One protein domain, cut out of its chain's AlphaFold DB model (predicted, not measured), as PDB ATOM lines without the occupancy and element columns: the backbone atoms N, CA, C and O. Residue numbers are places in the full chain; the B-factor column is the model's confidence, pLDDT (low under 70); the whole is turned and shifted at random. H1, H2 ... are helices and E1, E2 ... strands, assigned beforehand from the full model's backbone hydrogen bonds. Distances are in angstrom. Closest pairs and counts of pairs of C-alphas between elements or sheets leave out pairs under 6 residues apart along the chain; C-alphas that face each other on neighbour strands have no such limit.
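What this domain is: This is residues 8 to 175 of the 179 residues of an uncharacterized protein of Aegilops tauschii (UniProt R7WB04). One twisted sheet makes a long wall, with three helices over one face and no named helix over the other. E3 bends, and the short strand E2 folds from it toward the helix side, under H1; H2 and H3 follow farther along the wall, and the long link between E6 and E7 passes round to the helix side. The 168 printed residues hold E1 E2 E3 E4 H1 E5 H2 E6 E7 H3 E8 in that order, with under half of the residues in named elements; the class is mixed, helices and strands. The branched sheet has both parallel and antiparallel pairs. The whole is compact, with a radius of gyration of the C-alphas of 15.2 A and spans of 44 by 35 by 29 A.

Where its parts are: The sheet holds E1, residues 8 to 10, from C-alpha 8 at (191.080, 84.239, 114.423); E2, 16 to 18; E3, 21 to 29, 22.8 A long; E4, 39 to 46, 22.6 A; E5, 71 to 77, 19.5 A; E6, 102 to 108, 19.3 A; E7, 141 to 147; and E8, 169 to 174, ending at C-alpha 174, (164.659, 92.525, 122.893). The helices are H1, 54 to 62; H2, 84 to 93; and H3, 151 to 163, 18.2 A long.

How they stand to each other: E3 bends by 54 degrees at residue 24. On one side of it are E1, antiparallel with N 9 and O 26 at 2.8 A, and E2, antiparallel with N 18 and O 21 at 2.8 A; on the other side is E4, antiparallel with N 27 and O 41 at 2.8 A. E2 E3 E4 form a meander, each strand the antiparallel neighbour of the one before, of two hairpins. The parallel pairs follow: E4 and E5, N 42 and O 73 at 2.8 A; E5 and E6, N 74 and O 104 at 2.8 A; E6 and E7, N 105 and O 143 at 2.8 A; E7 and E8, N 144 and O 171 at 2.8 A. E4, H1, E5, then E5, H2, E6, and E7, H3, E8 are strand-helix-strand units, two parallel neighbours with a helix between, each with a right-handed crossover. The helices are on the same face. H1 lies over E2 at a height over the sheet of 7.9 A, and H3 over E7 at 10.2 A. H2 only just touches H1, with 3 pairs of C-alphas within 8 A, the closest those of Glu 62 and Met 93, 7.5 A. H2 also only just touches H3, with 3 such pairs, through residues 152 to 156 of H3 alone; the closest C-alphas are those of Gly 84 and Phe 156, 5.9 A. H1 and H3 are apart. In H1, H2 and H3 every O i to N i+4 pair is within hydrogen-bond range.

The domain as a whole: The C-alphas farthest apart, of Pro 34 and His 121, are 47.5 A apart. The printed part has no cut. The link E6 to E7, residues 109 to 140, is long. Mean pLDDT of the printed part is 82.7; 30 residues are under 70, among them 94 to 100 and 111 to 121.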
ATOM      1  N   ARG A   8     191.521  83.999 113.057       92.94
ATOM      2  CA  ARG A   8     191.080  84.239 114.423       92.94
ATOM      3  C   ARG A   8     192.280  84.687 115.248       92.94
ATOM      4  O   ARG A   8     193.278  83.975 115.305       92.94
ATOM      5  N   CYS A   9     192.158  85.838 115.894       92.12
ATOM      6  CA  CYS A   9     193.154  86.402 116.799       92.12
ATOM      7  C   CYS A   9     192.535  86.539 118.192       92.12
ATOM      8  O   CYS A   9     191.431  87.066 118.310       92.12
ATOM      9  N   CYS A  10     193.231  86.061 119.224       92.81
ATOM     10  CA  CYS A  10     192.767  86.072 120.615       92.81
ATOM     11  C   CYS A  10     193.733  86.881 121.493       92.81
ATOM     12  O   CYS A  10     194.946  86.753 121.339       92.81
ATOM     13  N   TYR A  11     193.203  87.647 122.448       88.81
ATOM     14  CA  TYR A  11     193.954  88.603 123.277       88.81
ATOM     15  C   TYR A  11     193.987  88.190 124.755       88.81
ATOM     16  O   TYR A  11     193.549  88.909 125.655       88.81
ATOM     17  N   LEU A  12     194.489  86.980 125.012       79.81
ATOM     18  CA  LEU A  12     194.452  86.367 126.345       79.81
ATOM     19  C   LEU A  12     195.550  86.879 127.286       79.81
ATOM     20  O   LEU A  12     195.304  86.988 128.482       79.81
ATOM     21  N   GLU A  13     196.735  87.188 126.756       77.62
ATOM     22  CA  GLU A  13     197.926  87.485 127.567       77.62
ATOM     23  C   GLU A  13     198.081  88.976 127.876       77.62
ATOM     24  O   GLU A  13     198.283  89.353 129.029       77.62
ATOM     25  N   VAL A  14     197.963  89.830 126.855       80.62
ATOM     26  CA  VAL A  14     198.076  91.288 126.992       80.62
ATOM     27  C   VAL A  14     196.698  91.903 126.755       80.62
ATOM     28  O   VAL A  14     196.148  91.734 125.663       80.62
ATOM     29  N   PRO A  15     196.109  92.586 127.753       82.25
ATOM     30  CA  PRO A  15     194.784  93.165 127.604       82.25
ATOM     31  C   PRO A  15     194.843  94.356 126.645       82.25
ATOM     32  O   PRO A  15     195.476  95.370 126.926       82.25
ATOM     33  N   ILE A  16     194.146  94.231 125.520       88.44
ATOM     34  CA  ILE A  16     193.901  95.336 124.594       88.44
ATOM     35  C   ILE A  16     192.579  95.972 125.008       88.44
ATOM     36  O   ILE A  16     191.548  95.298 124.994       88.44
ATOM     37  N   VAL A  17     192.601  97.237 125.433       88.19
ATOM     38  CA  VAL A  17     191.448  97.864 126.097       88.19
ATOM     39  C   VAL A  17     191.062  99.208 125.490       88.19
ATOM     40  O   VAL A  17     191.919  99.979 125.077       88.19
ATOM     41  N   PHE A  18     189.764  99.498 125.490       86.94
ATOM     42  CA  PHE A  18     189.174 100.791 125.159       86.94
ATOM     43  C   PHE A  18     188.242 101.211 126.302       86.94
ATOM     44  O   PHE A  18     187.133 100.688 126.457       86.94
ATOM     45  N   GLY A  19     188.698 102.130 127.154       85.94
ATOM     46  CA  GLY A  19     187.996 102.438 128.401       85.94
ATOM     47  C   GLY A  19     187.850 101.180 129.266       85.94
ATOM     48  O   GLY A  19     188.846 100.557 129.619       85.94
ATOM     49  N   VAL A  20     186.605 100.797 129.569       86.06
ATOM     50  CA  VAL A  20     186.270  99.588 130.354       86.06
ATOM     51  C   VAL A  20     186.190  98.308 129.514       86.06
ATOM     52  O   VAL A  20     185.976  97.225 130.057       86.06
ATOM     53  N   TRP A  21     186.296  98.426 128.190       89.31
ATOM     54  CA  TRP A  21     186.116  97.319 127.261       89.31
ATOM     55  C   TRP A  21     187.444  96.643 126.968       89.31
ATOM     56  O   TRP A  21     188.352  97.280 126.447       89.31
ATOM     57  N   ARG A  22     187.543  95.346 127.237       90.81
ATOM     58  CA  ARG A  22     188.653  94.499 126.817       90.81
ATOM     59  C   ARG A  22     188.292  93.784 125.529       90.81
ATOM     60  O   ARG A  22     187.272  93.108 125.458       90.81
ATOM     61  N   LEU A  23     189.145  93.912 124.523       92.25
ATOM     62  CA  LEU A  23     189.087  93.101 123.320       92.25
ATOM     63  C   LEU A  23     189.507  91.673 123.678       92.25
ATOM     64  O   LEU A  23     190.607  91.457 124.176       92.25
ATOM     65  N   GLU A  24     188.635  90.707 123.422       93.06
ATOM     66  CA  GLU A  24     188.891  89.289 123.693       93.06
ATOM     67  C   GLU A  24     189.362  88.575 122.428       93.06
ATOM     68  O   GLU A  24     190.300  87.772 122.442       93.06
ATOM     69  N   GLN A  25     188.705  88.876 121.305       94.12
ATOM     70  CA  GLN A  25     188.929  88.177 120.050       94.12
ATOM     71  C   GLN A  25     188.487  89.002 118.845       94.12
ATOM     72  O   GLN A  25     187.461  89.679 118.878       94.12
ATOM     73  N   VAL A  26     189.214  88.847 117.739       93.69
ATOM     74  CA  VAL A  26     188.802  89.303 116.408       93.69
ATOM     75  C   VAL A  26     188.839  88.120 115.450       93.69
ATOM     76  O   VAL A  26     189.749  87.292 115.497       93.69
ATOM     77  N   THR A  27     187.823  87.963 114.609       93.69
ATOM     78  CA  THR A  27     187.727  86.841 113.667       93.69
ATOM     79  C   THR A  27     187.204  87.318 112.328       93.69
ATOM     80  O   THR A  27     186.098  87.849 112.259       93.69
ATOM     81  N   LEU A  28     187.962  87.084 111.258       91.38
ATOM     82  CA  LEU A  28     187.435  87.207 109.906       91.38
ATOM     83  C   LEU A  28     186.961  85.841 109.424       91.38
ATOM     84  O   LEU A  28     187.734  84.885 109.347       91.38
ATOM     85  N   GLN A  29     185.690  85.776 109.052       88.31
ATOM     86  CA  GLN A  29     185.100  84.620 108.396       88.31
ATOM     87  C   GLN A  29     184.812  84.966 106.941       88.31
ATOM     88  O   GLN A  29     184.108  85.933 106.646       88.31
ATOM     89  N   THR A  30     185.349  84.167 106.027       83.56
ATOM     90  CA  THR A  30     185.035  84.246 104.599       83.56
ATOM     91  C   THR A  30     183.838  83.360 104.272       83.56
ATOM     92  O   THR A  30     183.441  82.492 105.053       83.56
ATOM     93  N   ALA A  31     183.217  83.611 103.120       71.31
ATOM     94  CA  ALA A  31     182.032  82.898 102.665       71.31
ATOM     95  C   ALA A  31     182.309  81.395 102.484       71.31
ATOM     96  O   ALA A  31     182.787  80.981 101.435       71.31
ATOM     97  N   ALA A  32     181.999  80.565 103.482       66.06
ATOM     98  CA  ALA A  32     182.152  79.111 103.375       66.06
ATOM     99  C   ALA A  32     181.112  78.481 102.431       66.06
ATOM    100  O   ALA A  32     181.317  77.386 101.909       66.06
ATOM    101  N   THR A  33     179.991  79.174 102.209       70.50
ATOM    102  CA  THR A  33     178.872  78.716 101.382       70.50
ATOM    103  C   THR A  33     178.453  79.782 100.361       70.50
ATOM    104  O   THR A  33     178.615  80.981 100.621       70.50
ATOM    105  N   PRO A  34     177.905  79.387  99.194       62.50
ATOM    106  CA  PRO A  34     177.365  80.335  98.222       62.50
ATOM    107  C   PRO A  34     176.281  81.216  98.856       62.50
ATOM    108  O   PRO A  34     175.279  80.710  99.355       62.50
ATOM    109  N   GLY A  35     176.480  82.537  98.833       69.12
ATOM    110  CA  GLY A  35     175.545  83.521  99.395       69.12
ATOM    111  C   GLY A  35     175.863  83.989 100.820       69.12
ATOM    112  O   GLY A  35     175.278  84.976 101.265       69.12
ATOM    113  N   GLN A  36     176.807  83.355 101.521       74.62
ATOM    114  CA  GLN A  36     177.314  83.878 102.788       74.62
ATOM    115  C   GLN A  36     178.212  85.089 102.521       74.62
ATOM    116  O   GLN A  36     179.055  85.068 101.628       74.62
ATOM    117  N   LEU A  37     178.022  86.166 103.277       82.38
ATOM    118  CA  LEU A  37     178.849  87.362 103.161       82.38
ATOM    119  C   LEU A  37     180.073  87.250 104.081       82.38
ATOM    120  O   LEU A  37     179.934  86.732 105.190       82.38
ATOM    121  N   PRO A  38     181.252  87.744 103.665       88.19
ATOM    122  CA  PRO A  38     182.402  87.821 104.553       88.19
ATOM    123  C   PRO A  38     182.070  88.721 105.745       88.19
ATOM    124  O   PRO A  38     181.497  89.805 105.582       88.19
ATOM    125  N   SER A  39     182.414  88.256 106.941       90.00
ATOM    126  CA  SER A  39     182.034  88.894 108.198       90.00
ATOM    127  C   SER A  39     183.223  89.030 109.134       90.00
ATOM    128  O   SER A  39     183.941  88.053 109.357       90.00
ATOM    129  N   LEU A  40     183.387  90.216 109.713       91.88
ATOM    130  CA  LEU A  40     184.340  90.475 110.783       91.88
ATOM    131  C   LEU A  40     183.605  90.453 112.123       91.88
ATOM    132  O   LEU A  40     182.659  91.210 112.322       91.88
ATOM    133  N   HIS A  41     184.049  89.592 113.031       94.06
ATOM    134  CA  HIS A  41     183.498  89.422 114.370       94.06
ATOM    135  C   HIS A  41     184.482  89.994 115.381       94.06
ATOM    136  O   HIS A  41     185.649  89.603 115.389       94.06
ATOM    137  N   ILE A  42     184.016  90.899 116.232       94.31
ATOM    138  CA  ILE A  42     184.795  91.521 117.302       94.31
ATOM    139  C   ILE A  42     184.112  91.170 118.617       94.31
ATOM    140  O   ILE A  42     182.958  91.534 118.826       94.31
ATOM    141  N   HIS A  43     184.820  90.465 119.491       95.44
ATOM    142  CA  HIS A  43     184.349  90.110 120.824       95.44
ATOM    143  C   HIS A  43     185.033  90.993 121.856       95.44
ATOM    144  O   HIS A  43     186.265  91.058 121.889       95.44
ATOM    145  N   ALA A  44     184.240  91.640 122.705       94.00
ATOM    146  CA  ALA A  44     184.749  92.448 123.798       94.00
ATOM    147  C   ALA A  44     183.919  92.260 125.071       94.00
ATOM    148  O   ALA A  44     182.699  92.099 125.016       94.00
ATOM    149  N   SER A  45     184.594  92.320 126.214       91.69
ATOM    150  CA  SER A  45     183.988  92.210 127.538       91.69
ATOM    151  C   SER A  45     184.211  93.494 128.329       91.69
ATOM    152  O   SER A  45     185.280  94.102 128.270       91.69
ATOM    153  N   ALA A  46     183.191  93.956 129.043       88.00
ATOM    154  CA  ALA A  46     183.299  95.123 129.901       88.00
ATOM    155  C   ALA A  46     183.649  94.701 131.330       88.00
ATOM    156  O   ALA A  46     182.972  93.864 131.937       88.00
ATOM    157  N   ASN A  47     184.688  95.321 131.889       78.62
ATOM    158  CA  ASN A  47     185.091  95.131 133.275       78.62
ATOM    159  C   ASN A  47     185.633  96.445 133.855       78.62
ATOM    160  O   ASN A  47     186.520  97.082 133.291       78.62
ATOM    161  N   SER A  48     185.108  96.829 135.020       68.38
ATOM    162  CA  SER A  48     185.400  98.094 135.705       68.38
ATOM    163  C   SER A  48     186.844  98.237 136.211       68.38
ATOM    164  O   SER A  48     187.196  99.291 136.731       68.38
ATOM    165  N   ILE A  49     187.672  97.194 136.099       64.88
ATOM    166  CA  ILE A  49     189.094  97.212 136.481       64.88
ATOM    167  C   ILE A  49     189.963  97.844 135.378       64.88
ATOM    168  O   ILE A  49     191.050  98.347 135.661       64.88
ATOM    169  N   PHE A  50     189.502  97.841 134.124       59.53
ATOM    170  CA  PHE A  50     190.283  98.359 133.004       59.53
ATOM    171  C   PHE A  50     190.143  99.882 132.890       59.53
ATOM    172  O   PHE A  50     189.048 100.418 132.740       59.53
ATOM    173  N   VAL A  51     191.280 100.578 132.961       57.06
ATOM    174  CA  VAL A  51     191.407 102.010 132.663       57.06
ATOM    175  C   VAL A  51     192.713 102.174 131.888       57.06
ATOM    176  O   VAL A  51     193.784 102.112 132.489       57.06
ATOM    177  N   CYS A  52     192.669 102.280 130.557       61.56
ATOM    178  CA  CYS A  52     193.899 102.450 129.771       61.56
ATOM    179  C   CYS A  52     193.696 103.039 128.365       61.56
ATOM    180  O   CYS A  52     192.569 103.240 127.912       61.56
ATOM    181  N   GLU A  53     194.839 103.336 127.738       59.66
ATOM    182  CA  GLU A  53     195.065 104.217 126.588       59.66
ATOM    183  C   GLU A  53     194.440 103.720 125.274       59.66
ATOM    184  O   GLU A  53     194.740 102.633 124.778       59.66
ATOM    185  N   GLU A  54     193.622 104.588 124.676       67.62
ATOM    186  CA  GLU A  54     192.917 104.393 123.403       67.62
ATOM    187  C   GLU A  54     193.860 103.964 122.261       67.62
ATOM    188  O   GLU A  54     193.496 103.119 121.446       67.62
ATOM    189  N   GLU A  55     195.101 104.467 122.237       72.94
ATOM    190  CA  GLU A  55     196.065 104.263 121.144       72.94
ATOM    191  C   GLU A  55     196.429 102.794 120.885       72.94
ATOM    192  O   GLU A  55     196.520 102.378 119.728       72.94
ATOM    193  N   THR A  56     196.584 101.981 121.937       82.06
ATOM    194  CA  THR A  56     196.935 100.558 121.777       82.06
ATOM    195  C   THR A  56     195.788  99.779 121.136       82.06
ATOM    196  O   THR A  56     196.012  98.954 120.248       82.06
ATOM    197  N   PHE A  57     194.550 100.077 121.538       84.56
ATOM    198  CA  PHE A  57     193.361  99.496 120.921       84.56
ATOM    199  C   PHE A  57     193.254  99.890 119.451       84.56
ATOM    200  O   PHE A  57     192.971  99.035 118.609       84.56
ATOM    201  N   MET A  58     193.541 101.156 119.130       83.88
ATOM    202  CA  MET A  58     193.513 101.625 117.747       83.88
ATOM    203  C   MET A  58     194.477 100.867 116.857       83.88
ATOM    204  O   MET A  58     194.073 100.311 115.835       83.88
ATOM    205  N   HIS A  59     195.736 100.813 117.274       84.44
ATOM    206  CA  HIS A  59     196.778 100.176 116.491       84.44
ATOM    207  C   HIS A  59     196.511  98.681 116.300       84.44
ATOM    208  O   HIS A  59     196.755  98.126 115.229       84.44
ATOM    209  N   GLU A  60     195.970  98.021 117.324       88.25
ATOM    210  CA  GLU A  60     195.599  96.620 117.208       88.25
ATOM    211  C   GLU A  60     194.426  96.422 116.250       88.25
ATOM    212  O   GLU A  60     194.429  95.475 115.465       88.25
ATOM    213  N   MET A  61     193.449  97.332 116.251       84.81
ATOM    214  CA  MET A  61     192.301  97.212 115.363       84.81
ATOM    215  C   MET A  61     192.628  97.449 113.897       84.81
ATOM    216  O   MET A  61     192.121  96.723 113.040       84.81
ATOM    217  N   GLU A  62     193.526  98.384 113.600       86.62
ATOM    218  CA  GLU A  62     193.995  98.644 112.237       86.62
ATOM    219  C   GLU A  62     194.550  97.389 111.547       86.62
ATOM    220  O   GLU A  62     194.336  97.213 110.346       86.62
ATOM    221  N   LYS A  63     195.169  96.465 112.298       85.75
ATOM    222  CA  LYS A  63     195.699  95.196 111.763       85.75
ATOM    223  C   LYS A  63     194.618  94.295 111.159       85.75
ATOM    224  O   LYS A  63     194.922  93.496 110.278       85.75
ATOM    225  N   HIS A  64     193.368  94.418 111.608       84.12
ATOM    226  CA  HIS A  64     192.244  93.596 111.135       84.12
ATOM    227  C   HIS A  64     191.403  94.296 110.070       84.12
ATOM    228  O   HIS A  64     190.816  93.634 109.216       84.12
ATOM    229  N   MET A  65     191.363  95.630 110.093       78.50
ATOM    230  CA  MET A  65     190.528  96.444 109.199       78.50
ATOM    231  C   MET A  65     191.082  96.563 107.766       78.50
ATOM    232  O   MET A  65     190.506  97.268 106.942       78.50
ATOM    233  N   ILE A  66     192.182  95.871 107.451       74.50
ATOM    234  CA  ILE A  66     192.717  95.718 106.085       74.50
ATOM    235  C   ILE A  66     191.925  94.716 105.239       74.50
ATOM    236  O   ILE A  66     192.103  94.647 104.024       74.50
ATOM    237  N   ALA A  67     191.094  93.900 105.882       76.44
ATOM    238  CA  ALA A  67     190.322  92.871 105.217       76.44
ATOM    239  C   ALA A  67     189.026  93.419 104.622       76.44
ATOM    240  O   ALA A  67     188.327  94.208 105.256       76.44
ATOM    241  N   GLU A  68     188.641  92.913 103.454       80.19
ATOM    242  CA  GLU A  68     187.320  93.182 102.892       80.19
ATOM    243  C   GLU A  68     186.267  92.275 103.547       80.19
ATOM    244  O   GLU A  68     186.337  91.046 103.482       80.19
ATOM    245  N   PHE A  69     185.255  92.889 104.157       84.50
ATOM    246  CA  PHE A  69     184.074  92.214 104.696       84.50
ATOM    247  C   PHE A  69     182.821  93.028 104.392       84.50
ATOM    248  O   PHE A  69     182.875  94.243 104.202       84.50
ATOM    249  N   SER A  70     181.667  92.366 104.360       88.31
ATOM    250  CA  SER A  70     180.374  93.020 104.128       88.31
ATOM    251  C   SER A  70     179.528  93.128 105.396       88.31
ATOM    252  O   SER A  70     178.594  93.933 105.429       88.31
ATOM    253  N   VAL A  71     179.850  92.338 106.425       90.62
ATOM    254  CA  VAL A  71     179.141  92.299 107.709       90.62
ATOM    255  C   VAL A  71     180.118  92.563 108.852       90.62
ATOM    256  O   VAL A  71     181.155  91.910 108.940       90.62
ATOM    257  N   LEU A  72     179.789  93.504 109.734       92.56
ATOM    258  CA  LEU A  72     180.499  93.720 110.995       92.56
ATOM    259  C   LEU A  72     179.631  93.222 112.149       92.56
ATOM    260  O   LEU A  72     178.519  93.716 112.314       92.56
ATOM    261  N   GLU A  73     180.139  92.291 112.950       94.50
ATOM    262  CA  GLU A  73     179.478  91.799 114.157       94.50
ATOM    263  C   GLU A  73     180.262  92.198 115.412       94.50
ATOM    264  O   GLU A  73     181.420  91.819 115.579       94.50
ATOM    265  N   LEU A  74     179.626  92.954 116.306       95.56
ATOM    266  CA  LEU A  74     180.149  93.307 117.624       95.56
ATOM    267  C   LEU A  74     179.465  92.435 118.674       95.56
ATOM    268  O   LEU A  74     178.267  92.576 118.898       95.56
ATOM    269  N   HIS A  75     180.209  91.546 119.319       96.06
ATOM    270  CA  HIS A  75     179.740  90.681 120.400       96.06
ATOM    271  C   HIS A  75     180.232  91.249 121.728       96.06
ATOM    272  O   HIS A  75     181.424  91.202 122.022       96.06
ATOM    273  N   LEU A  76     179.318  91.835 122.500       94.38
ATOM    274  CA  LEU A  76     179.642  92.677 123.645       94.38
ATOM    275  C   LEU A  76     179.052  92.112 124.936       94.38
ATOM    276  O   LEU A  76     177.835  92.109 125.122       94.38
ATOM    277  N   GLU A  77     179.917  91.701 125.855       92.31
ATOM    278  CA  GLU A  77     179.541  91.347 127.225       92.31
ATOM    279  C   GLU A  77     179.540  92.617 128.083       92.31
ATOM    280  O   GLU A  77     180.567  93.041 128.605       92.31
ATOM    281  N   THR A  78     178.385  93.282 128.166       85.50
ATOM    282  CA  THR A  78     178.290  94.657 128.700       85.50
ATOM    283  C   THR A  78     178.351  94.736 130.223       85.50
ATOM    284  O   THR A  78     178.812  95.742 130.747       85.50
ATOM    285  N   ASN A  79     177.849  93.737 130.958       80.00
ATOM    286  CA  ASN A  79     177.684  93.802 132.421       80.00
ATOM    287  C   ASN A  79     177.072  95.137 132.929       80.00
ATOM    288  O   ASN A  79     177.425  95.624 134.000       80.00
ATOM    289  N   GLY A  80     176.173  95.753 132.142       79.44
ATOM    290  CA  GLY A  80     175.541  97.048 132.447       79.44
ATOM    291  C   GLY A  80     176.267  98.287 131.903       79.44
ATOM    292  O   GLY A  80     175.750  99.392 132.046       79.44
ATOM    293  N   HIS A  81     177.424  98.122 131.253       86.44
ATOM    294  CA  HIS A  81     178.202  99.219 130.678       86.44
ATOM    295  C   HIS A  81     177.663  99.752 129.353       86.44
ATOM    296  O   HIS A  81     177.256  98.996 128.469       86.44
ATOM    297  N   VAL A  82     177.760 101.075 129.185       88.75
ATOM    298  CA  VAL A  82     177.461 101.754 127.920       88.75
ATOM    299  C   VAL A  82     178.475 101.333 126.851       88.75
ATOM    300  O   VAL A  82     179.687 101.474 127.019       88.75
ATOM    301  N   PHE A  83     177.978 100.834 125.719       91.00
ATOM    302  CA  PHE A  83     178.822 100.378 124.607       91.00
ATOM    303  C   PHE A  83     179.009 101.408 123.489       91.00
ATOM    304  O   PHE A  83     179.869 101.221 122.628       91.00
ATOM    305  N   GLY A  84     178.199 102.473 123.463       90.88
ATOM    306  CA  GLY A  84     178.130 103.391 122.322       90.88
ATOM    307  C   GLY A  84     179.479 104.012 121.963       90.88
ATOM    308  O   GLY A  84     179.811 104.099 120.786       90.88
ATOM    309  N   ALA A  85     180.306 104.322 122.966       89.25
ATOM    310  CA  ALA A  85     181.669 104.804 122.781       89.25
ATOM    311  C   ALA A  85     182.549 103.819 121.987       89.25
ATOM    312  O   ALA A  85     183.170 104.209 120.999       89.25
ATOM    313  N   LEU A  86     182.568 102.545 122.395       90.31
ATOM    314  CA  LEU A  86     183.330 101.488 121.726       90.31
ATOM    315  C   LEU A  86     182.808 101.270 120.304       90.31
ATOM    316  O   LEU A  86     183.588 101.258 119.354       90.31
ATOM    317  N   ALA A  87     181.490 101.119 120.144       91.94
ATOM    318  CA  ALA A  87     180.889 100.878 118.837       91.94
ATOM    319  C   ALA A  87     181.150 102.043 117.876       91.94
ATOM    320  O   ALA A  87     181.541 101.815 116.734       91.94
ATOM    321  N   PHE A  88     181.007 103.285 118.342       89.94
ATOM    322  CA  PHE A  88     181.350 104.475 117.568       89.94
ATOM    323  C   PHE A  88     182.817 104.462 117.133       89.94
ATOM    324  O   PHE A  88     183.114 104.687 115.962       89.94
ATOM    325  N   HIS A  89     183.732 104.167 118.056       88.31
ATOM    326  CA  HIS A  89     185.161 104.150 117.775       88.31
ATOM    327  C   HIS A  89     185.525 103.078 116.734       88.31
ATOM    328  O   HIS A  89     186.169 103.387 115.731       88.31
ATOM    329  N   VAL A  90     184.994 101.859 116.884       89.19
ATOM    330  CA  VAL A  90     185.148 100.786 115.891       89.19
ATOM    331  C   VAL A  90     184.565 101.193 114.537       89.19
ATOM    332  O   VAL A  90     185.184 100.935 113.509       89.19
ATOM    333  N   LEU A  91     183.399 101.845 114.496       87.88
ATOM    334  CA  LEU A  91     182.797 102.317 113.244       87.88
ATOM    335  C   LEU A  91     183.624 103.424 112.577       87.88
ATOM    336  O   LEU A  91     183.747 103.424 111.354       87.88
ATOM    337  N   ARG A  92     184.213 104.328 113.368       84.44
ATOM    338  CA  ARG A  92     185.036 105.450 112.899       84.44
ATOM    339  C   ARG A  92     186.363 105.000 112.297       84.44
ATOM    340  O   ARG A  92     186.763 105.514 111.258       84.44
ATOM    341  N   MET A  93     187.055 104.071 112.954       77.88
ATOM    342  CA  MET A  93     188.338 103.520 112.484       77.88
ATOM    343  C   MET A  93     188.231 102.848 111.136       77.88
ATOM    344  O   MET A  93     189.158 102.796 110.328       77.88
ATOM    345  N   ASN A  94     187.078 102.248 110.941       63.50
ATOM    346  CA  ASN A  94     186.848 101.375 109.844       63.50
ATOM    347  C   ASN A  94     186.651 102.276 108.634       63.50
ATOM    348  O   ASN A  94     185.595 102.887 108.497       63.50
ATOM    349  N   ARG A  95     187.649 102.355 107.748       57.47
ATOM    350  CA  ARG A  95     187.473 102.934 106.412       57.47
ATOM    351  C   ARG A  95     186.302 102.190 105.780       57.47
ATOM    352  O   ARG A  95     186.433 101.023 105.426       57.47
ATOM    353  N   LEU A  96     185.109 102.784 105.805       53.56
ATOM    354  CA  LEU A  96     183.860 102.196 105.317       53.56
ATOM    355  C   LEU A  96     183.973 102.029 103.817       53.56
ATOM    356  O   LEU A  96     183.511 102.859 103.048       53.56
ATOM    357  N   CYS A  97     184.638 100.934 103.426       46.22
ATOM    358  CA  CYS A  97     184.585 100.373 102.097       46.22
ATOM    359  C   CYS A  97     183.113 100.314 101.716       46.22
ATOM    360  O   CYS A  97     182.289  99.767 102.459       46.22
ATOM    361  N   SER A  98     182.798 100.859 100.546       52.16
ATOM    362  CA  SER A  98     181.457 100.918  99.962       52.16
ATOM    363  C   SER A  98     180.767  99.546  99.826       52.16
ATOM    364  O   SER A  98     179.631  99.471  99.375       52.16
ATOM    365  N   ALA A  99     181.446  98.451 100.192       57.00
ATOM    366  CA  ALA A  99     180.956  97.080 100.198       57.00
ATOM    367  C   ALA A  99     180.246  96.654 101.501       57.00
ATOM    368  O   ALA A  99     179.600  95.603 101.512       57.00
ATOM    369  N   ARG A 100     180.363  97.411 102.603       66.75
ATOM    370  CA  ARG A 100     179.775  97.023 103.898       66.75
ATOM    371  C   ARG A 100     178.300  97.316 103.957       66.75
ATOM    372  O   ARG A 100     177.941  98.474 103.936       66.75
ATOM    373  N   ARG A 101     177.476  96.280 104.110       82.25
ATOM    374  CA  ARG A 101     176.014  96.396 104.052       82.25
ATOM    375  C   ARG A 101     175.340  96.234 105.404       82.25
ATOM    376  O   ARG A 101     174.255  96.777 105.583       82.25
ATOM    377  N   LYS A 102     175.955  95.513 106.350       91.88
ATOM    378  CA  LYS A 102     175.299  95.150 107.611       91.88
ATOM    379  C   LYS A 102     176.183  95.358 108.841       91.88
ATOM    380  O   LYS A 102     177.317  94.884 108.883       91.88
ATOM    381  N   LEU A 103     175.625  96.013 109.854       93.75
ATOM    382  CA  LEU A 103     176.151  96.064 111.217       93.75
ATOM    383  C   LEU A 103     175.265  95.209 112.123       93.75
ATOM    384  O   LEU A 103     174.043  95.342 112.116       93.75
ATOM    385  N   LYS A 104     175.878  94.361 112.938       95.12
ATOM    386  CA  LYS A 104     175.198  93.594 113.972       95.12
ATOM    387  C   LYS A 104     175.867  93.843 115.314       95.12
ATOM    388  O   LYS A 104     177.078  93.710 115.432       95.12
ATOM    389  N   VAL A 105     175.086  94.198 116.323       95.75
ATOM    390  CA  VAL A 105     175.538  94.377 117.702       95.75
ATOM    391  C   VAL A 105     174.812  93.347 118.551       95.75
ATOM    392  O   VAL A 105     173.590  93.343 118.605       95.75
ATOM    393  N   ILE A 106     175.546  92.442 119.183       95.00
ATOM    394  CA  ILE A 106     175.028  91.409 120.070       95.00
ATOM    395  C   ILE A 106     175.412  91.799 121.492       95.00
ATOM    396  O   ILE A 106     176.575  91.706 121.872       95.00
ATOM    397  N   LEU A 107     174.426  92.230 122.272       93.00
ATOM    398  CA  LEU A 107     174.593  92.588 123.673       93.00
ATOM    399  C   LEU A 107     174.299  91.363 124.541       93.00
ATOM    400  O   LEU A 107     173.155  90.920 124.673       93.00
ATOM    401  N   GLN A 108     175.349  90.820 125.142       90.19
ATOM    402  CA  GLN A 108     175.257  89.793 126.165       90.19
ATOM    403  C   GLN A 108     175.193  90.486 127.526       90.19
ATOM    404  O   GLN A 108     176.109  91.210 127.925       90.19
ATOM    405  N   ARG A 109     174.068  90.311 128.223       82.00
ATOM    406  CA  ARG A 109     173.884  90.825 129.582       82.00
ATOM    407  C   ARG A 109     173.950  89.682 130.580       82.00
ATOM    408  O   ARG A 109     173.349  88.630 130.375       82.00
ATOM    409  N   SER A 110     174.634  89.904 131.690       72.25
ATOM    410  CA  SER A 110     174.529  89.018 132.840       72.25
ATOM    411  C   SER A 110     173.178  89.239 133.536       72.25
ATOM    412  O   SER A 110     172.662  90.353 133.626       72.25
ATOM    413  N   SER A 111     172.557  88.157 134.014       59.75
ATOM    414  CA  SER A 111     171.357  88.229 134.868       59.75
ATOM    415  C   SER A 111     171.686  88.698 136.287       59.75
ATOM    416  O   SER A 111     170.798  89.095 137.043       59.75
ATOM    417  N   VAL A 112     172.965  88.626 136.655       56.22
ATOM    418  CA  VAL A 112     173.494  89.178 137.893       56.22
ATOM    419  C   VAL A 112     173.605  90.679 137.676       56.22
ATOM    420  O   VAL A 112     174.404  91.129 136.864       56.22
ATOM    421  N   LYS A 113     172.787  91.462 138.385       49.22
ATOM    422  CA  LYS A 113     172.984  92.911 138.498       49.22
ATOM    423  C   LYS A 113     174.286  93.162 139.262       49.22
ATOM    424  O   LYS A 113     174.257  93.504 140.440       49.22
ATOM    425  N   GLU A 114     175.429  92.959 138.623       48.59
ATOM    426  CA  GLU A 114     176.641  93.632 139.057       48.59
ATOM    427  C   GLU A 114     176.371  95.124 138.884       48.59
ATOM    428  O   GLU A 114     175.930  95.578 137.831       48.59
ATOM    429  N   GLY A 115     176.460  95.851 139.997       47.78
ATOM    430  CA  GLY A 115     175.922  97.195 140.187       47.78
ATOM    431  C   GLY A 115     176.627  98.294 139.396       47.78
ATOM    432  O   GLY A 115     176.971  99.320 139.971       47.78
ATOM    433  N   CYS A 116     176.839  98.123 138.096       54.47
ATOM    434  CA  CYS A 116     177.136  99.225 137.196       54.47
ATOM    435  C   CYS A 116     175.841  99.733 136.568       54.47
ATOM    436  O   CYS A 116     175.520  99.478 135.415       54.47
ATOM    437  N   SER A 117     175.095 100.517 137.340       58.47
ATOM    438  CA  SER A 117     174.358 101.639 136.765       58.47
ATOM    439  C   SER A 117     175.408 102.692 136.428       58.47
ATOM    440  O   SER A 117     175.803 103.433 137.331       58.47
ATOM    441  N   CYS A 118     175.952 102.669 135.202       63.34
ATOM    442  CA  CYS A 118     177.002 103.588 134.756       63.34
ATOM    443  C   CYS A 118     176.712 104.996 135.256       63.34
ATOM    444  O   CYS A 118     175.766 105.645 134.809       63.34
ATOM    445  N   SER A 119     177.494 105.448 136.236       66.50
ATOM    446  CA  SER A 119     177.375 106.818 136.700       66.50
ATOM    447  C   SER A 119     177.816 107.746 135.563       66.50
ATOM    448  O   SER A 119     178.562 107.314 134.678       66.50
ATOM    449  N   PRO A 120     177.442 109.035 135.587       65.06
ATOM    450  CA  PRO A 120     177.908 110.009 134.594       65.06
ATOM    451  C   PRO A 120     179.442 110.111 134.480       65.06
ATOM    452  O   PRO A 120     179.954 110.692 133.530       65.06
ATOM    453  N   HIS A 121     180.181 109.560 135.449       67.38
ATOM    454  CA  HIS A 121     181.641 109.531 135.487       67.38
ATOM    455  C   HIS A 121     182.240 108.183 135.058       67.38
ATOM    456  O   HIS A 121     183.453 108.003 135.149       67.38
ATOM    457  N   CYS A 122     181.423 107.225 134.608       73.81
ATOM    458  CA  CYS A 122     181.925 105.990 134.020       73.81
ATOM    459  C   CYS A 122     182.747 106.314 132.759       73.81
ATOM    460  O   CYS A 122     182.226 106.987 131.866       73.81
ATOM    461  N   PRO A 123     183.974 105.783 132.607       71.75
ATOM    462  CA  PRO A 123     184.759 105.950 131.379       71.75
ATOM    463  C   PRO A 123     184.048 105.434 130.118       71.75
ATOM    464  O   PRO A 123     184.371 105.832 129.005       71.75
ATOM    465  N   CYS A 124     183.046 104.564 130.282       75.56
ATOM    466  CA  CYS A 124     182.184 104.081 129.208       75.56
ATOM    467  C   CYS A 124     181.327 105.183 128.543       75.56
ATOM    468  O   CYS A 124     180.890 105.025 127.404       75.56
ATOM    469  N   GLU A 125     181.102 106.301 129.237       73.44
ATOM    470  CA  GLU A 125     180.236 107.406 128.813       73.44
ATOM    471  C   GLU A 125     181.036 108.597 128.235       73.44
ATOM    472  O   GLU A 125     180.514 109.391 127.452       73.44
ATOM    473  N   SER A 126     182.325 108.717 128.574       64.31
ATOM    474  CA  SER A 126     183.095 109.969 128.496       64.31
ATOM    475  C   SER A 126     183.563 110.408 127.102       64.31
ATOM    476  O   SER A 126     184.253 111.418 126.991       64.31
ATOM    477  N   THR A 127     183.226 109.692 126.025       67.50
ATOM    478  CA  THR A 127     183.775 109.978 124.682       67.50
ATOM    479  C   THR A 127     182.957 110.979 123.861       67.50
ATOM    480  O   THR A 127     183.328 111.298 122.733       67.50
ATOM    481  N   GLY A 128     181.827 111.483 124.378       81.62
ATOM    482  CA  GLY A 128     180.974 112.442 123.657       81.62
ATOM    483  C   GLY A 128     180.401 111.898 122.338       81.62
ATOM    484  O   GLY A 128     179.950 112.666 121.492       81.62
ATOM    485  N   TRP A 129     180.430 110.575 122.155       87.00
ATOM    486  CA  TRP A 129     180.098 109.875 120.912       87.00
ATOM    487  C   TRP A 129     178.688 110.181 120.380       87.00
ATOM    488  O   TRP A 129     178.466 110.099 119.177       87.00
ATOM    489  N   ARG A 130     177.757 110.589 121.251       87.31
ATOM    490  CA  ARG A 130     176.375 110.957 120.889       87.31
ATOM    491  C   ARG A 130     176.264 112.186 119.991       87.31
ATOM    492  O   ARG A 130     175.270 112.319 119.294       87.31
ATOM    493  N   SER A 131     177.253 113.077 120.028       85.75
ATOM    494  CA  SER A 131     177.231 114.340 119.276       85.75
ATOM    495  C   SER A 131     178.245 114.368 118.135       85.75
ATOM    496  O   SER A 131     178.423 115.403 117.494       85.75
ATOM    497  N   GLN A 132     178.969 113.270 117.913       83.56
ATOM    498  CA  GLN A 132     179.967 113.183 116.855       83.56
ATOM    499  C   GLN A 132     179.337 112.666 115.561       83.56
ATOM    500  O   GLN A 132     178.436 111.836 115.583       83.56
ATOM    501  N   THR A 133     179.857 113.111 114.420       83.06
ATOM    502  CA  THR A 133     179.388 112.665 113.103       83.06
ATOM    503  C   THR A 133     180.422 111.756 112.451       83.06
ATOM    504  O   THR A 133     181.612 112.073 112.420       83.06
ATOM    505  N   ILE A 134     179.962 110.638 111.889       86.25
ATOM    506  CA  ILE A 134     180.761 109.728 111.061       86.25
ATOM    507  C   ILE A 134     180.028 109.432 109.755       86.25
ATOM    508  O   ILE A 134     178.812 109.552 109.669       86.25
ATOM    509  N   SER A 135     180.763 109.050 108.712       85.88
ATOM    510  CA  SER A 135     180.173 108.733 107.408       85.88
ATOM    511  C   SER A 135     179.937 107.229 107.277       85.88
ATOM    512  O   SER A 135     180.865 106.500 106.935       85.88
ATOM    513  N   LEU A 136     178.700 106.765 107.490       87.06
ATOM    514  CA  LEU A 136     178.284 105.356 107.367       87.06
ATOM    515  C   LEU A 136     177.576 105.063 106.030       87.06
ATOM    516  O   LEU A 136     176.582 104.343 105.986       87.06
ATOM    517  N   THR A 137     178.076 105.609 104.920       86.06
ATOM    518  CA  THR A 137     177.409 105.564 103.601       86.06
ATOM    519  C   THR A 137     177.208 104.165 103.018       86.06
ATOM    520  O   THR A 137     176.340 104.002 102.167       86.06
ATOM    521  N   GLY A 138     177.969 103.157 103.453       85.38
ATOM    522  CA  GLY A 138     177.768 101.770 103.020       85.38
ATOM    523  C   GLY A 138     176.641 101.040 103.759       85.38
ATOM    524  O   GLY A 138     176.025 100.140 103.194       85.38
ATOM    525  N   ILE A 139     176.358 101.415 105.012       90.25
ATOM    526  CA  ILE A 139     175.493 100.629 105.900       90.25
ATOM    527  C   ILE A 139     174.038 100.685 105.420       90.25
ATOM    528  O   ILE A 139     173.426 101.750 105.382       90.25
ATOM    529  N   GLU A 140     173.473  99.518 105.110       93.00
ATOM    530  CA  GLU A 140     172.079  99.355 104.683       93.00
ATOM    531  C   GLU A 140     171.206  98.731 105.781       93.00
ATOM    532  O   GLU A 140     170.009  99.005 105.860       93.00
ATOM    533  N   GLU A 141     171.792  97.900 106.645       95.06
ATOM    534  CA  GLU A 141     171.082  97.191 107.706       95.06
ATOM    535  C   GLU A 141     171.821  97.279 109.042       95.06
ATOM    536  O   GLU A 141     173.028  97.039 109.117       95.06
ATOM    537  N   VAL A 142     171.075  97.544 110.115       95.00
ATOM    538  CA  VAL A 142     171.564  97.422 111.493       95.00
ATOM    539  C   VAL A 142     170.685  96.462 112.285       95.00
ATOM    540  O   VAL A 142     169.461  96.552 112.258       95.00
ATOM    541  N   GLU A 143     171.310  95.538 113.006       95.75
ATOM    542  CA  GLU A 143     170.649  94.590 113.902       95.75
ATOM    543  C   GLU A 143     171.264  94.695 115.301       95.75
ATOM    544  O   GLU A 143     172.457  94.468 115.470       95.75
ATOM    545  N   ILE A 144     170.464  95.042 116.305       94.81
ATOM    546  CA  ILE A 144     170.877  95.120 117.707       94.81
ATOM    547  C   ILE A 144     170.145  94.024 118.474       94.81
ATOM    548  O   ILE A 144     168.940  94.109 118.718       94.81
ATOM    549  N   ASN A 145     170.880  92.990 118.856       94.00
ATOM    550  CA  ASN A 145     170.382  91.849 119.601       94.00
ATOM    551  C   ASN A 145     170.647  92.012 121.086       94.00
ATOM    552  O   ASN A 145     171.709  92.466 121.501       94.00
ATOM    553  N   GLY A 146     169.662  91.610 121.882       88.94
ATOM    554  CA  GLY A 146     169.709  91.768 123.319       88.94
ATOM    555  C   GLY A 146     169.530  93.231 123.681       88.94
ATOM    556  O   GLY A 146     170.212  93.707 124.561       88.94
ATOM    557  N   CYS A 147     168.642  93.971 123.026       85.06
ATOM    558  CA  CYS A 147     168.321  95.355 123.376       85.06
ATOM    559  C   CYS A 147     167.480  95.401 124.670       85.06
ATOM    560  O   CYS A 147     166.511  94.646 124.812       85.06
ATOM    561  N   GLY A 148     167.891  96.223 125.634       84.62
ATOM    562  CA  GLY A 148     167.209  96.461 126.908       84.62
ATOM    563  C   GLY A 148     166.233  97.635 126.819       84.62
ATOM    564  O   GLY A 148     165.239  97.654 127.545       84.62
ATOM    565  N   GLY A 149     166.464  98.537 125.861       81.88
ATOM    566  CA  GLY A 149     165.737  99.792 125.698       81.88
ATOM    567  C   GLY A 149     166.334 100.938 126.515       81.88
ATOM    568  O   GLY A 149     165.630 101.910 126.773       81.88
ATOM    569  N   ASP A 150     167.593 100.816 126.937       85.31
ATOM    570  CA  ASP A 150     168.284 101.838 127.723       85.31
ATOM    571  C   ASP A 150     168.613 103.072 126.857       85.31
ATOM    572  O   ASP A 150     168.832 102.956 125.650       85.31
ATOM    573  N   ASP A 151     168.706 104.263 127.463       87.25
ATOM    574  CA  ASP A 151     168.900 105.529 126.728       87.25
ATOM    575  C   ASP A 151     170.105 105.497 125.777       87.25
ATOM    576  O   ASP A 151     170.031 105.956 124.638       87.25
ATOM    577  N   HIS A 152     171.205 104.873 126.200       86.69
ATOM    578  CA  HIS A 152     172.412 104.760 125.387       86.69
ATOM    579  C   HIS A 152     172.235 103.868 124.143       86.69
ATOM    580  O   HIS A 152     172.886 104.099 123.126       86.69
ATOM    581  N   GLU A 153     171.345 102.875 124.183       91.00
ATOM    582  CA  GLU A 153     170.994 102.066 123.009       91.00
ATOM    583  C   GLU A 153     170.173 102.884 122.017       91.00
ATOM    584  O   GLU A 153     170.386 102.810 120.805       91.00
ATOM    585  N   ILE A 154     169.254 103.701 122.537       91.00
ATOM    586  CA  ILE A 154     168.429 104.607 121.739       91.00
ATOM    587  C   ILE A 154     169.304 105.669 121.075       91.00
ATOM    588  O   ILE A 154     169.164 105.920 119.878       91.00
ATOM    589  N   ASP A 155     170.233 106.262 121.818       92.19
ATOM    590  CA  ASP A 155     171.150 107.268 121.290       92.19
ATOM    591  C   ASP A 155     172.094 106.684 120.235       92.19
ATOM    592  O   ASP A 155     172.359 107.334 119.225       92.19
ATOM    593  N   PHE A 156     172.521 105.429 120.394       92.62
ATOM    594  CA  PHE A 156     173.267 104.725 119.352       92.62
ATOM    595  C   PHE A 156     172.437 104.552 118.078       92.62
ATOM    596  O   PHE A 156     172.929 104.818 116.984       92.62
ATOM    597  N   MET A 157     171.158 104.182 118.188       93.69
ATOM    598  CA  MET A 157     170.282 104.091 117.016       93.69
ATOM    599  C   MET A 157     170.059 105.449 116.336       93.69
ATOM    600  O   MET A 157     170.075 105.507 115.107       93.69
ATOM    601  N   LYS A 158     169.894 106.540 117.098       93.69
ATOM    602  CA  LYS A 158     169.794 107.904 116.540       93.69
ATOM    603  C   LYS A 158     171.058 108.284 115.774       93.69
ATOM    604  O   LYS A 158     170.963 108.702 114.628       93.69
ATOM    605  N   LEU A 159     172.227 108.044 116.368       91.94
ATOM    606  CA  LEU A 159     173.515 108.278 115.724       91.94
ATOM    607  C   LEU A 159     173.620 107.522 114.389       91.94
ATOM    608  O   LEU A 159     174.028 108.099 113.384       91.94
ATOM    609  N   ILE A 160     173.234 106.241 114.352       92.50
ATOM    610  CA  ILE A 160     173.218 105.456 113.109       92.50
ATOM    611  C   ILE A 160     172.281 106.090 112.074       92.50
ATOM    612  O   ILE A 160     172.676 106.222 110.919       92.50
ATOM    613  N   LEU A 161     171.069 106.492 112.469       92.38
ATOM    614  CA  LEU A 161     170.101 107.130 111.569       92.38
ATOM    615  C   LEU A 161     170.638 108.437 110.972       92.38
ATOM    616  O   LEU A 161     170.414 108.709 109.797       92.38
ATOM    617  N   GLU A 162     171.364 109.221 111.763       91.88
ATOM    618  CA  GLU A 162     171.983 110.470 111.314       91.88
ATOM    619  C   GLU A 162     173.191 110.228 110.399       91.88
ATOM    620  O   GLU A 162     173.419 110.975 109.448       91.88
ATOM    621  N   CYS A 163     173.964 109.173 110.664       90.00
ATOM    622  CA  CYS A 163     175.243 108.920 110.003       90.00
ATOM    623  C   CYS A 163     175.156 107.977 108.786       90.00
ATOM    624  O   CYS A 163     176.096 107.937 107.986       90.00
ATOM    625  N   ALA A 164     174.074 107.202 108.630       90.88
ATOM    626  CA  ALA A 164     173.907 106.175 107.593       90.88
ATOM    627  C   ALA A 164     172.793 106.542 106.588       90.88
ATOM    628  O   ALA A 164     171.667 106.055 106.697       90.88
ATOM    629  N   PRO A 165     173.079 107.354 105.552       90.44
ATOM    630  CA  PRO A 165     172.052 107.818 104.613       90.44
ATOM    631  C   PRO A 165     171.441 106.701 103.750       90.44
ATOM    632  O   PRO A 165     170.345 106.873 103.224       90.44
ATOM    633  N   MET A 166     172.136 105.570 103.582       91.56
ATOM    634  CA  MET A 166     171.675 104.415 102.791       91.56
ATOM    635  C   MET A 166     170.957 103.355 103.637       91.56
ATOM    636  O   MET A 166     170.650 102.269 103.140       91.56
ATOM    637  N   LEU A 167     170.688 103.656 104.910       93.38
ATOM    638  CA  LEU A 167     170.064 102.724 105.830       93.38
ATOM    639  C   LEU A 167     168.632 102.399 105.393       93.38
ATOM    640  O   LEU A 167     167.770 103.267 105.291       93.38
ATOM    641  N   LYS A 168     168.370 101.114 105.166       95.00
ATOM    642  CA  LYS A 168     167.064 100.575 104.767       95.00
ATOM    643  C   LYS A 168     166.317  99.981 105.954       95.00
ATOM    644  O   LYS A 168     165.088  99.923 105.936       95.00
ATOM    645  N   LYS A 169     167.044  99.482 106.961       94.88
ATOM    646  CA  LYS A 169     166.453  98.698 108.051       94.88
ATOM    647  C   LYS A 169     167.236  98.802 109.358       94.88
ATOM    648  O   LYS A 169     168.448  98.608 109.374       94.88
ATOM    649  N   ILE A 170     166.508  98.986 110.461       95.12
ATOM    650  CA  ILE A 170     166.990  98.746 111.828       95.12
ATOM    651  C   ILE A 170     166.130  97.652 112.459       95.12
ATOM    652  O   ILE A 170     164.902  97.693 112.379       95.12
ATOM    653  N   ILE A 171     166.773  96.675 113.087       95.06
ATOM    654  CA  ILE A 171     166.132  95.612 113.859       95.06
ATOM    655  C   ILE A 171     166.661  95.702 115.285       95.06
ATOM    656  O   ILE A 171     167.864  95.600 115.493       95.06
ATOM    657  N   ALA A 172     165.773  95.850 116.263       92.88
ATOM    658  CA  ALA A 172     166.117  95.732 117.676       92.88
ATOM    659  C   ALA A 172     165.428  94.487 118.249       92.88
ATOM    660  O   ALA A 172     164.200  94.430 118.332       92.88
ATOM    661  N   VAL A 173     166.209  93.473 118.620       91.69
ATOM    662  CA  VAL A 173     165.707  92.241 119.237       91.69
ATOM    663  C   VAL A 173     165.851  92.360 120.744       91.69
ATOM    664  O   VAL A 173     166.956  92.490 121.272       91.69
ATOM    665  N   ARG A 174     164.719  92.318 121.445       84.00
ATOM    666  CA  ARG A 174     164.659  92.525 122.893       84.00
ATOM    667  C   ARG A 174     165.398  91.428 123.665       84.00
ATOM    668  O   ARG A 174     165.340  90.247 123.318       84.00
ATOM    669  N   TRP A 175     166.042  91.825 124.758       71.31
ATOM    670  CA  TRP A 175     166.590  90.915 125.761       71.31
ATOM    671  C   TRP A 175     165.526  89.937 126.283       71.31
ATOM    672  O   TRP A 175     164.389  90.331 126.546       71.31
TER     673      TRP A 175